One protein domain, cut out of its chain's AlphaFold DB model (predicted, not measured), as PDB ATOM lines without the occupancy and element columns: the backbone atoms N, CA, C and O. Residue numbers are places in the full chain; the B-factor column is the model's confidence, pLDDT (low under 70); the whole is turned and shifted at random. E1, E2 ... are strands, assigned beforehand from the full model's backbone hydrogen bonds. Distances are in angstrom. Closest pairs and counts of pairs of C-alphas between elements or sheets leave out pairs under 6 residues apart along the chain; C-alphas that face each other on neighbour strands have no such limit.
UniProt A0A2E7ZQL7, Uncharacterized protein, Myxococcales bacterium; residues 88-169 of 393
ATOM      1  N   ARG A  88      10.657  -2.792 -40.524       95.75
ATOM      2  CA  ARG A  88      11.957  -3.455 -40.598       95.75
ATOM      3  C   ARG A  88      12.097  -4.129 -41.954       95.75
ATOM      4  O   ARG A  88      11.392  -5.087 -42.265       95.75
ATOM      5  N   ILE A  89      13.038  -3.643 -42.751       96.50
ATOM      6  CA  ILE A  89      13.330  -4.147 -44.095       96.50
ATOM      7  C   ILE A  89      14.738  -4.741 -44.146       96.50
ATOM      8  O   ILE A  89      15.577  -4.475 -43.284       96.50
ATOM      9  N   CYS A  90      15.001  -5.571 -45.151       98.00
ATOM     10  CA  CYS A  90      16.295  -6.220 -45.326       98.00
ATOM     11  C   CYS A  90      17.066  -5.638 -46.503       98.00
ATOM     12  O   CYS A  90      16.572  -5.649 -47.626       98.00
ATOM     13  N   ASP A  91      18.305  -5.227 -46.242       97.06
ATOM     14  CA  ASP A  91      19.298  -4.868 -47.254       97.06
ATOM     15  C   ASP A  91      20.525  -5.782 -47.096       97.06
ATOM     16  O   ASP A  91      21.425  -5.565 -46.274       97.06
ATOM     17  N   GLY A  92      20.506  -6.904 -47.819       95.62
ATOM     18  CA  GLY A  92      21.521  -7.953 -47.732       95.62
ATOM     19  C   GLY A  92      21.645  -8.551 -46.323       95.62
ATOM     20  O   GLY A  92      20.814  -9.343 -45.884       95.62
ATOM     21  N   LYS A  93      22.723  -8.199 -45.611       97.94
ATOM     22  CA  LYS A  93      22.979  -8.631 -44.220       97.94
ATOM     23  C   LYS A  93      22.592  -7.582 -43.178       97.94
ATOM     24  O   LYS A  93      22.976  -7.717 -42.022       97.94
ATOM     25  N   LYS A  94      21.894  -6.523 -43.569       98.38
ATOM     26  CA  LYS A  94      21.491  -5.445 -42.669       98.38
ATOM     27  C   LYS A  94      19.985  -5.468 -42.495       98.38
ATOM     28  O   LYS A  94      19.252  -5.578 -43.476       98.38
ATOM     29  N   VAL A  95      19.546  -5.328 -41.252       98.19
ATOM     30  CA  VAL A  95      18.182  -4.922 -40.945       98.19
ATOM     31  C   VAL A  95      18.173  -3.402 -40.936       98.19
ATOM     32  O   VAL A  95      18.881  -2.775 -40.141       98.19
ATOM     33  N   LEU A  96      17.390  -2.820 -41.834       98.25
ATOM     34  CA  LEU A  96      17.092  -1.398 -41.810       98.25
ATOM     35  C   LEU A  96      15.752  -1.191 -41.106       98.25
ATOM     36  O   LEU A  96      14.869  -2.042 -41.211       98.25
ATOM     37  N   GLN A  97      15.602  -0.077 -40.401       97.19
ATOM     38  CA  GLN A  97      14.345   0.325 -39.791       97.19
ATOM     39  C   GLN A  97      13.973   1.726 -40.257       97.19
ATOM     40  O   GLN A  97      14.799   2.644 -40.233       97.19
ATOM     41  N   CYS A  98      12.722   1.867 -40.666       96.38
ATOM     42  CA  CYS A  98      12.102   3.158 -40.890       96.38
ATOM     43  C   CYS A  98      11.946   3.912 -39.572       96.38
ATOM     44  O   CYS A  98      11.510   3.310 -38.586       96.38
ATOM     45  N   PRO A  99      12.268   5.212 -39.525       94.12
ATOM     46  CA  PRO A  99      12.015   6.015 -38.337       94.12
ATOM     47  C   PRO A  99      10.522   6.002 -37.975       94.12
ATOM     48  O   PRO A  99       9.659   5.711 -38.807       94.12
ATOM     49  N   ALA A 100      10.216   6.317 -36.717       89.69
ATOM     50  CA  ALA A 100       8.844   6.308 -36.210       89.69
ATOM     51  C   ALA A 100       7.940   7.340 -36.908       89.69
ATOM     52  O   ALA A 100       6.736   7.137 -36.996       89.69
ATOM     53  N   ASP A 101       8.504   8.426 -37.440       86.81
ATOM     54  CA  ASP A 101       7.771   9.412 -38.244       86.81
ATOM     55  C   ASP A 101       7.603   8.993 -39.718       86.81
ATOM     56  O   ASP A 101       6.704   9.492 -40.403       86.81
ATOM     57  N   GLY A 102       8.419   8.040 -40.185       92.19
ATOM     58  CA  GLY A 102       8.466   7.530 -41.552       92.19
ATOM     59  C   GLY A 102       9.030   8.516 -42.582       92.19
ATOM     60  O   GLY A 102       8.813   8.327 -43.775       92.19
ATOM     61  N   LEU A 103       9.710   9.586 -42.160       93.88
ATOM     62  CA  LEU A 103      10.076  10.704 -43.047       93.88
ATOM     63  C   LEU A 103      11.502  10.667 -43.571       93.88
ATOM     64  O   LEU A 103      11.798  11.261 -44.614       93.88
ATOM     65  N   ASP A 104      12.382   9.975 -42.862       94.75
ATOM     66  CA  ASP A 104      13.741   9.730 -43.312       94.75
ATOM     67  C   ASP A 104      13.887   8.350 -43.944       94.75
ATOM     68  O   ASP A 104      13.047   7.460 -43.797       94.75
ATOM     69  N   GLU A 105      14.977   8.197 -44.692       95.81
ATOM     70  CA  GLU A 105      15.342   6.912 -45.274       95.81
ATOM     71  C   GLU A 105      15.574   5.866 -44.169       95.81
ATOM     72  O   GLU A 105      16.108   6.202 -43.102       95.81
ATOM     73  N   PRO A 106      15.244   4.585 -44.417       97.19
ATOM     74  CA  PRO A 106      15.538   3.505 -43.487       97.19
ATOM     75  C   PRO A 106      17.017   3.491 -43.084       97.19
ATOM     76  O   PRO A 106      17.915   3.504 -43.930       97.19
ATOM     77  N   SER A 107      17.287   3.400 -41.783       97.81
ATOM     78  CA  SER A 107      18.652   3.357 -41.248       97.81
ATOM     79  C   SER A 107      18.995   1.967 -40.715       97.81
ATOM     80  O   SER A 107      18.120   1.216 -40.290       97.81
ATOM     81  N   THR A 108      20.271   1.574 -40.766       98.12
ATOM     82  CA  THR A 108      20.700   0.262 -40.252       98.12
ATOM     83  C   THR A 108      20.567   0.211 -38.732       98.12
ATOM     84  O   THR A 108      21.300   0.906 -38.033       98.12
ATOM     85  N   VAL A 109      19.700  -0.670 -38.230       98.00
ATOM     86  CA  VAL A 109      19.538  -0.922 -36.786       98.00
ATOM     87  C   VAL A 109      20.275  -2.170 -36.324       98.00
ATOM     88  O   VAL A 109      20.674  -2.271 -35.167       98.00
ATOM     89  N   GLU A 110      20.504  -3.117 -37.232       98.12
ATOM     90  CA  GLU A 110      21.183  -4.368 -36.919       98.12
ATOM     91  C   GLU A 110      21.947  -4.888 -38.140       98.12
ATOM     92  O   GLU A 110      21.509  -4.763 -39.283       98.12
ATOM     93  N   SER A 111      23.119  -5.478 -37.904       98.38
ATOM     94  CA  SER A 111      23.880  -6.205 -38.924       98.38
ATOM     95  C   SER A 111      23.962  -7.676 -38.540       98.38
ATOM     96  O   SER A 111      24.452  -8.016 -37.462       98.38
ATOM     97  N   CYS A 112      23.508  -8.548 -39.433       98.38
ATOM     98  CA  CYS A 112      23.472  -9.983 -39.213       98.38
ATOM     99  C   CYS A 112      24.886 -10.555 -39.116       98.38
ATOM    100  O   CYS A 112      25.783 -10.214 -39.898       98.38
ATOM    101  N   LYS A 113      25.088 -11.441 -38.138       98.19
ATOM    102  CA  LYS A 113      26.396 -12.035 -37.845       98.19
ATOM    103  C   LYS A 113      26.817 -13.011 -38.949       98.19
ATOM    104  O   LYS A 113      26.062 -13.347 -39.862       98.19
ATOM    105  N   SER A 114      28.059 -13.490 -38.872       97.38
ATOM    106  CA  SER A 114      28.514 -14.574 -39.749       97.38
ATOM    107  C   SER A 114      27.600 -15.797 -39.606       97.38
ATOM    108  O   SER A 114      27.231 -16.160 -38.492       97.38
ATOM    109  N   GLY A 115      27.216 -16.408 -40.730       96.44
ATOM    110  CA  GLY A 115      26.241 -17.506 -40.765       96.44
ATOM    111  C   GLY A 115      24.770 -17.079 -40.652       96.44
ATOM    112  O   GLY A 115      23.905 -17.948 -40.571       96.44
ATOM    113  N   GLN A 116      24.477 -15.774 -40.651       98.38
ATOM    114  CA  GLN A 116      23.121 -15.226 -40.701       98.38
ATOM    115  C   GLN A 116      22.893 -14.383 -41.964       98.38
ATOM    116  O   GLN A 116      23.838 -13.902 -42.603       98.38
ATOM    117  N   HIS A 117      21.625 -14.180 -42.303       97.31
ATOM    118  CA  HIS A 117      21.162 -13.250 -43.328       97.31
ATOM    119  C   HIS A 117      19.890 -12.543 -42.853       97.31
ATOM    120  O   HIS A 117      19.211 -13.025 -41.945       97.31
ATOM    121  N   CYS A 118      19.593 -11.378 -43.431       98.38
ATOM    122  CA  CYS A 118      18.363 -10.672 -43.104       98.38
ATOM    123  C   CYS A 118      17.206 -11.271 -43.906       98.38
ATOM    124  O   CYS A 118      17.297 -11.389 -45.129       98.38
ATOM    125  N   MET A 119      16.113 -11.612 -43.231       97.62
ATOM    126  CA  MET A 119      14.865 -12.053 -43.840       97.62
ATOM    127  C   MET A 119      13.687 -11.399 -43.103       97.62
ATOM    128  O   MET A 119      13.585 -11.511 -41.886       97.62
ATOM    129  N   PHE A 120      12.829 -10.670 -43.832       96.62
ATOM    130  CA  PHE A 120      11.679  -9.924 -43.284       96.62
ATOM    131  C   PHE A 120      12.013  -9.121 -42.015       96.62
ATOM    132  O   PHE A 120      11.381  -9.273 -40.977       96.62
ATOM    133  N   GLY A 121      13.058  -8.297 -42.069       96.69
ATOM    134  CA  GLY A 121      13.443  -7.432 -40.953       96.69
ATOM    135  C   GLY A 121      14.067  -8.148 -39.748       96.69
ATOM    136  O   GLY A 121      14.218  -7.524 -38.700       96.69
ATOM    137  N   GLN A 122      14.437  -9.426 -39.873       97.44
ATOM    138  CA  GLN A 122      15.070 -10.220 -38.815       97.44
ATOM    139  C   GLN A 122      16.362 -10.874 -39.299       97.44
ATOM    140  O   GLN A 122      16.455 -11.320 -40.442       97.44
ATOM    141  N   CYS A 123      17.358 -10.977 -38.420       98.19
ATOM    142  CA  CYS A 123      18.565 -11.748 -38.696       98.19
ATOM    143  C   CYS A 123      18.346 -13.224 -38.358       98.19
ATOM    144  O   CYS A 123      18.334 -13.615 -37.192       98.19
ATOM    145  N   VAL A 124      18.226 -14.056 -39.390       97.69
ATOM    146  CA  VAL A 124      18.028 -15.503 -39.256       97.69
ATOM    147  C   VAL A 124      19.284 -16.264 -39.660       97.69
ATOM    148  O   VAL A 124      20.077 -15.805 -40.486       97.69
ATOM    149  N   THR A 125      19.512 -17.433 -39.066       97.94
ATOM    150  CA  THR A 125      20.620 -18.316 -39.453       97.94
ATOM    151  C   THR A 125      20.401 -18.875 -40.858       97.94
ATOM    152  O   THR A 125      19.270 -19.128 -41.258       97.94
ATOM    153  N   THR A 126      21.475 -19.085 -41.623       95.62
ATOM    154  CA  THR A 126      21.378 -19.636 -42.988       95.62
ATOM    155  C   THR A 126      20.794 -21.048 -43.011       95.62
ATOM    156  O   THR A 126      20.041 -21.370 -43.921       95.62
ATOM    157  N   ALA A 127      21.120 -21.864 -42.007       96.31
ATOM    158  CA  ALA A 127      20.484 -23.153 -41.759       96.31
ATOM    159  C   ALA A 127      19.598 -23.048 -40.516       96.31
ATOM    160  O   ALA A 127      19.950 -22.350 -39.560       96.31
ATOM    161  N   CYS A 128      18.473 -23.747 -40.519       97.81
ATOM    162  CA  CYS A 128      17.519 -23.752 -39.417       97.81
ATOM    163  C   CYS A 128      17.108 -25.181 -39.049       97.81
ATOM    164  O   CYS A 128      17.301 -26.116 -39.823       97.81
ATOM    165  N   GLU A 129      16.567 -25.370 -37.849       97.81
ATOM    166  CA  GLU A 129      16.017 -26.661 -37.440       97.81
ATOM    167  C   GLU A 129      14.587 -26.796 -37.972       97.81
ATOM    168  O   GLU A 129      13.762 -25.897 -37.776       97.81
ATOM    169  N   ALA A 130      14.296 -27.898 -38.671       98.00
ATOM    170  CA  ALA A 130      12.993 -28.130 -39.288       98.00
ATOM    171  C   ALA A 130      11.854 -28.006 -38.261       98.00
ATOM    172  O   ALA A 130      11.921 -28.568 -37.172       98.00
ATOM    173  N   GLY A 131      10.807 -27.265 -38.623       96.88
ATOM    174  CA  GLY A 131       9.680 -26.967 -37.738       96.88
ATOM    175  C   GLY A 131       9.855 -25.715 -36.874       96.88
ATOM    176  O   GLY A 131       8.868 -25.258 -36.298       96.88
ATOM    177  N   THR A 132      11.050 -25.108 -36.821       98.12
ATOM    178  CA  THR A 132      11.245 -23.817 -36.139       98.12
ATOM    179  C   THR A 132      10.423 -22.737 -36.832       98.12
ATOM    180  O   THR A 132      10.436 -22.638 -38.060       98.12
ATOM    181  N   LYS A 133       9.743 -21.898 -36.049       98.25
ATOM    182  CA  LYS A 133       9.022 -20.724 -36.543       98.25
ATOM    183  C   LYS A 133       9.482 -19.475 -35.815       98.25
ATOM    184  O   LYS A 133       9.838 -19.548 -34.641       98.25
ATOM    185  N   LEU A 134       9.452 -18.338 -36.498       97.94
ATOM    186  CA  LEU A 134       9.704 -17.034 -35.892       97.94
ATOM    187  C   LEU A 134       8.946 -15.927 -36.625       97.94
ATOM    188  O   LEU A 134       8.601 -16.069 -37.798       97.94
ATOM    189  N   CYS A 135       8.692 -14.822 -35.930       98.00
ATOM    190  CA  CYS A 135       8.069 -13.651 -36.532       98.00
ATOM    191  C   CYS A 135       9.108 -12.730 -37.166       98.00
ATOM    192  O   CYS A 135      10.033 -12.268 -36.499       98.00
ATOM    193  N   GLY A 136       8.914 -12.436 -38.450       96.50
ATOM    194  CA  GLY A 136       9.491 -11.283 -39.131       96.50
ATOM    195  C   GLY A 136       8.552 -10.072 -39.091       96.50
ATOM    196  O   GLY A 136       7.451 -10.125 -38.540       96.50
ATOM    197  N   TRP A 137       8.967  -8.975 -39.721       95.00
ATOM    198  CA  TRP A 137       8.111  -7.825 -39.997       95.00
ATOM    199  C   TRP A 137       6.937  -8.255 -40.878       95.00
ATOM    200  O   TRP A 137       7.112  -8.545 -42.064       95.00
ATOM    201  N   ARG A 138       5.747  -8.336 -40.267       94.06
ATOM    202  CA  ARG A 138       4.477  -8.724 -40.908       94.06
ATOM    203  C   ARG A 138       4.555 -10.043 -41.690       94.06
ATOM    204  O   ARG A 138       3.898 -10.208 -42.716       94.06
ATOM    205  N   ALA A 139       5.363 -10.989 -41.218       97.50
ATOM    206  CA  ALA A 139       5.502 -12.298 -41.844       97.50
ATOM    207  C   ALA A 139       5.835 -13.376 -40.811       97.50
ATOM    208  O   ALA A 139       6.579 -13.129 -39.865       97.50
ATOM    209  N   VAL A 140       5.335 -14.586 -41.040       98.44
ATOM    210  CA  VAL A 140       5.753 -15.787 -40.312       98.44
ATOM    211  C   VAL A 140       6.856 -16.460 -41.117       98.44
ATOM    212  O   VAL A 140       6.653 -16.790 -42.287       98.44
ATOM    213  N   LEU A 141       8.013 -16.689 -40.501       98.38
ATOM    214  CA  LEU A 141       9.086 -17.490 -41.083       98.38
ATOM    215  C   LEU A 141       9.004 -18.905 -40.516       98.38
ATOM    216  O   LEU A 141       8.895 -19.083 -39.305       98.38
ATOM    217  N   SER A 142       9.039 -19.910 -41.387       98.25
ATOM    218  CA  SER A 142       8.989 -21.328 -41.027       98.25
ATOM    219  C   SER A 142      10.179 -22.057 -41.632       98.25
ATOM    220  O   SER A 142      10.480 -21.891 -42.807       98.25
ATOM    221  N   CYS A 143      10.859 -22.876 -40.839       98.25
ATOM    222  CA  CYS A 143      11.953 -23.694 -41.328       98.25
ATOM    223  C   CYS A 143      11.436 -25.019 -41.898       98.25
ATOM    224  O   CYS A 143      10.916 -25.854 -41.152       98.25
ATOM    225  N   ASN A 144      11.643 -25.248 -43.192       97.50
ATOM    226  CA  ASN A 144      11.299 -26.488 -43.876       97.50
ATOM    227  C   ASN A 144      12.558 -27.118 -44.484       97.50
ATOM    228  O   ASN A 144      13.260 -26.498 -45.280       97.50
ATOM    229  N   GLY A 145      12.899 -28.339 -44.060       95.69
ATOM    230  CA  GLY A 145      14.069 -29.055 -44.590       95.69
ATOM    231  C   GLY A 145      15.409 -28.325 -44.410       95.69
ATOM    232  O   GLY A 145      16.311 -28.493 -45.225       95.69
ATOM    233  N   GLY A 146      15.544 -27.496 -43.370       96.12
ATOM    234  CA  GLY A 146      16.762 -26.730 -43.093       96.12
ATOM    235  C   GLY A 146      16.853 -25.367 -43.781       96.12
ATOM    236  O   GLY A 146      17.866 -24.689 -43.619       96.12
ATOM    237  N   SER A 147      15.816 -24.962 -44.521       97.31
ATOM    238  CA  SER A 147      15.721 -23.665 -45.202       97.31
ATOM    239  C   SER A 147      14.511 -22.868 -44.715       97.31
ATOM    240  O   SER A 147      13.482 -23.441 -44.363       97.31
ATOM    241  N   TRP A 148      14.632 -21.540 -44.691       97.69
ATOM    242  CA  TRP A 148      13.532 -20.655 -44.313       97.69
ATOM    243  C   TRP A 148      12.559 -20.446 -45.469       97.69
ATOM    244  O   TRP A 148      12.949 -20.059 -46.569       97.69
ATOM    245  N   GLU A 149      11.284 -20.637 -45.174       97.94
ATOM    246  CA  GLU A 149      10.143 -20.216 -45.974       97.94
ATOM    247  C   GLU A 149       9.424 -19.082 -45.238       97.94
ATOM    248  O   GLU A 149       9.481 -18.982 -44.010       97.94
ATOM    249  N   SER A 150       8.730 -18.220 -45.975       97.31
ATOM    250  CA  SER A 150       8.026 -17.072 -45.405       97.31
ATOM    251  C   SER A 150       6.594 -16.996 -45.901       97.31
ATOM    252  O   SER A 150       6.352 -17.099 -47.105       97.31
ATOM    253  N   VAL A 151       5.671 -16.689 -44.998       98.12
ATOM    254  CA  VAL A 151       4.290 -16.340 -45.330       98.12
ATOM    255  C   VAL A 151       4.044 -14.911 -44.864       98.12
ATOM    256  O   VAL A 151       4.112 -14.627 -43.669       98.12
ATOM    257  N   LYS A 152       3.791 -13.998 -45.810       96.88
ATOM    258  CA  LYS A 152       3.394 -12.619 -45.495       96.88
ATOM    259  C   LYS A 152       2.008 -12.623 -44.854       96.88
ATOM    260  O   LYS A 152       1.103 -13.288 -45.355       96.88
ATOM    261  N   CYS A 153       1.849 -11.857 -43.783       97.25
ATOM    262  CA  CYS A 153       0.538 -11.563 -43.228       97.25
ATOM    263  C   CYS A 153      -0.215 -10.605 -44.161       97.25
ATOM    264  O   CYS A 153       0.400  -9.856 -44.927       97.25
ATOM    265  N   LYS A 154      -1.550 -10.645 -44.119       94.69
ATOM    266  CA  LYS A 154      -2.396  -9.713 -44.874       94.69
ATOM    267  C   LYS A 154      -2.199  -8.261 -44.414       94.69
ATOM    268  O   LYS A 154      -1.583  -7.990 -43.380       94.69
ATOM    269  N   ALA A 155      -2.735  -7.319 -45.191       86.94
ATOM    270  CA  ALA A 155      -2.632  -5.883 -44.920       86.94
ATOM    271  C   ALA A 155      -3.287  -5.449 -43.592       86.94
ATOM    272  O   ALA A 155      -2.891  -4.435 -43.028       86.94
ATOM    273  N   ASP A 156      -4.223  -6.234 -43.071       87.88
ATOM    274  CA  ASP A 156      -4.929  -6.074 -41.796       87.88
ATOM    275  C   ASP A 156      -4.427  -7.044 -40.712       87.88
ATOM    276  O   ASP A 156      -5.038  -7.180 -39.656       87.88
ATOM    277  N   GLN A 157      -3.306  -7.728 -40.959       96.31
ATOM    278  CA  GLN A 157      -2.725  -8.709 -40.049       96.31
ATOM    279  C   GLN A 157      -1.290  -8.354 -39.646       96.31
ATOM    280  O   GLN A 157      -0.528  -7.717 -40.388       96.31
ATOM    281  N   ARG A 158      -0.900  -8.838 -38.465       95.69
ATOM    282  CA  ARG A 158       0.459  -8.778 -37.911       95.69
ATOM    283  C   ARG A 158       0.949 -10.181 -37.553       95.69
ATOM    284  O   ARG A 158       0.140 -11.074 -37.319       95.69
ATOM    285  N   CYS A 159       2.266 -10.374 -37.485       97.50
ATOM    286  CA  CYS A 159       2.817 -11.596 -36.895       97.50
ATOM    287  C   CYS A 159       2.850 -11.435 -35.378       97.50
ATOM    288  O   CYS A 159       3.467 -10.498 -34.872       97.50
ATOM    289  N   ASP A 160       2.177 -12.326 -34.667       96.69
ATOM    290  CA  ASP A 160       2.137 -12.311 -33.214       96.69
ATOM    291  C   ASP A 160       3.305 -13.111 -32.624       96.69
ATOM    292  O   ASP A 160       3.415 -14.302 -32.919       96.69
ATOM    293  N   PRO A 161       4.197 -12.499 -31.823       94.81
ATOM    294  CA  PRO A 161       5.420 -13.161 -31.368       94.81
ATOM    295  C   PRO A 161       5.162 -14.344 -30.427       94.81
ATOM    296  O   PRO A 161       5.993 -15.248 -30.376       94.81
ATOM    297  N   ASP A 162       4.024 -14.362 -29.725       96.19
ATOM    298  CA  ASP A 162       3.683 -15.418 -28.768       96.19
ATOM    299  C   ASP A 162       3.144 -16.671 -29.470       96.19
ATOM    300  O   ASP A 162       3.578 -17.789 -29.192       96.19
ATOM    301  N   SER A 163       2.214 -16.497 -30.414       96.94
ATOM    302  CA  SER A 163       1.654 -17.613 -31.191       96.94
ATOM    303  C   SER A 163       2.477 -17.981 -32.430       96.94
ATOM    304  O   SER A 163       2.339 -19.085 -32.961       96.94
ATOM    305  N   VAL A 164       3.330 -17.069 -32.903       97.75
ATOM    306  CA  VAL A 164       4.087 -17.158 -34.160       97.75
ATOM    307  C   VAL A 164       3.169 -17.433 -35.361       97.75
ATOM    308  O   VAL A 164       3.443 -18.264 -36.233       97.75
ATOM    309  N   THR A 165       2.033 -16.733 -35.389       98.06
ATOM    310  CA  THR A 165       1.030 -16.796 -36.459       98.06
ATOM    311  C   THR A 165       0.609 -15.400 -36.906       98.06
ATOM    312  O   THR A 165       0.826 -14.419 -36.194       98.06
ATOM    313  N   CYS A 166       0.031 -15.297 -38.107       98.31
ATOM    314  CA  CYS A 166      -0.615 -14.060 -38.531       98.31
ATOM    315  C   CYS A 166      -1.955 -13.927 -37.808       98.31
ATOM    316  O   CYS A 166      -2.829 -14.778 -37.973       98.31
ATOM    317  N   VAL A 167      -2.097 -12.864 -37.026       98.19
ATOM    318  CA  VAL A 167      -3.329 -12.503 -36.322       98.19
ATOM    319  C   VAL A 167      -3.843 -11.177 -36.855       98.19
ATOM    320  O   VAL A 167      -3.057 -10.349 -37.327       98.19
ATOM    321  N   ASP A 168      -5.150 -10.972 -36.773       97.62
ATOM    322  CA  ASP A 168      -5.769  -9.711 -37.167       97.62
ATOM    323  C   ASP A 168      -5.284  -8.576 -36.256       97.62
ATOM    324  O   ASP A 168      -5.056  -8.752 -35.054       97.62
ATOM    325  N   GLN A 169      -5.081  -7.404 -36.847       96.12
ATOM    326  CA  GLN A 169      -4.788  -6.189 -36.105       96.12
ATOM    327  C   GLN A 169      -6.032  -5.758 -35.322       96.12
ATOM    328  O   GLN A 169      -7.160  -5.839 -35.802       96.12
TER     329      GLN A 169
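What this domain is: This is residues 88 to 169 of the 393 residues of an uncharacterized protein of Myxococcales bacterium (UniProt A0A2E7ZQL7). Small antiparallel sheets follow one another along a flat arc: the meander E1 to E3 at one end, then the hairpin E4 and E5, then the meander E6 to E8, and the hairpin E9 and E10 at the other end. The turns between E4 and E5 and between E6 and E7 come together on the inside of the arc. The printed part has 82 residues with no named helix and ten named strands, E1 to E10 in order; the class is all strand. The whole is compact, with a radius of gyration of the C-alphas of 13.1 A and spans of 40 by 34 by 17 A.

Where its parts are: E1, residues 88 to 91, begins at C-alpha 88 (11.957, -3.455, -40.598) and is 10.0 A long. E2 is residues 94 to 97, 9.6 A, and E3 is residues 107 to 111, 11.1 A. E4, residues 116 to 119, is 9.4 A long, and E5, residues 122 to 125, is 9.8 A. E6 is residues 133 to 136, 9.8 A. E7, residues 139 to 144, spans 15.5 A; E8, residues 147 to 152, spans 16.6 A from C-alpha 147 (15.721, -23.665, -45.202). E9 is residues 157 to 160, 9.1 A, and E10, residues 165 to 168, is 9.8 A long and ends at C-alpha 168 (-5.769, -9.711, -37.167).

How they stand to each other: E1, E2 and E3 form a meander, each strand the antiparallel neighbour of the one before, with N 89 and O 96 at 2.9 A and N 95 and O 110 at 2.8 A; this sheet is only just strongly twisted, its C-alphas up to 4.1 A off the best plane. The closest C-alphas of E1 and E4 are those of Cys 90 and Cys 118, 5.4 A apart. E4 and E5 are a hairpin, with N 119 and O 122 at 2.8 A. The closest C-alphas of E5 and E6 are those of Gln 122 and Gly 136, 5.7 A apart. E6, E7 and E8 form the second meander, with N 136 and O 139 at 2.8 A and N 142 and O 149 at 2.8 A. The closest C-alphas of E6 and E9, Cys 135 and Cys 159, are 5.7 A apart. E9 and E10 are a hairpin, with N 158 and O 167 at 2.9 A. E3 and E10 are apart.

The domain as a whole: The C-alphas farthest apart, Leu 103 and Gly 145, are 40.0 A from each other. The printed part has no cut and no long link. The mean pLDDT of the printed part is 96.6, and no printed residue is under 70.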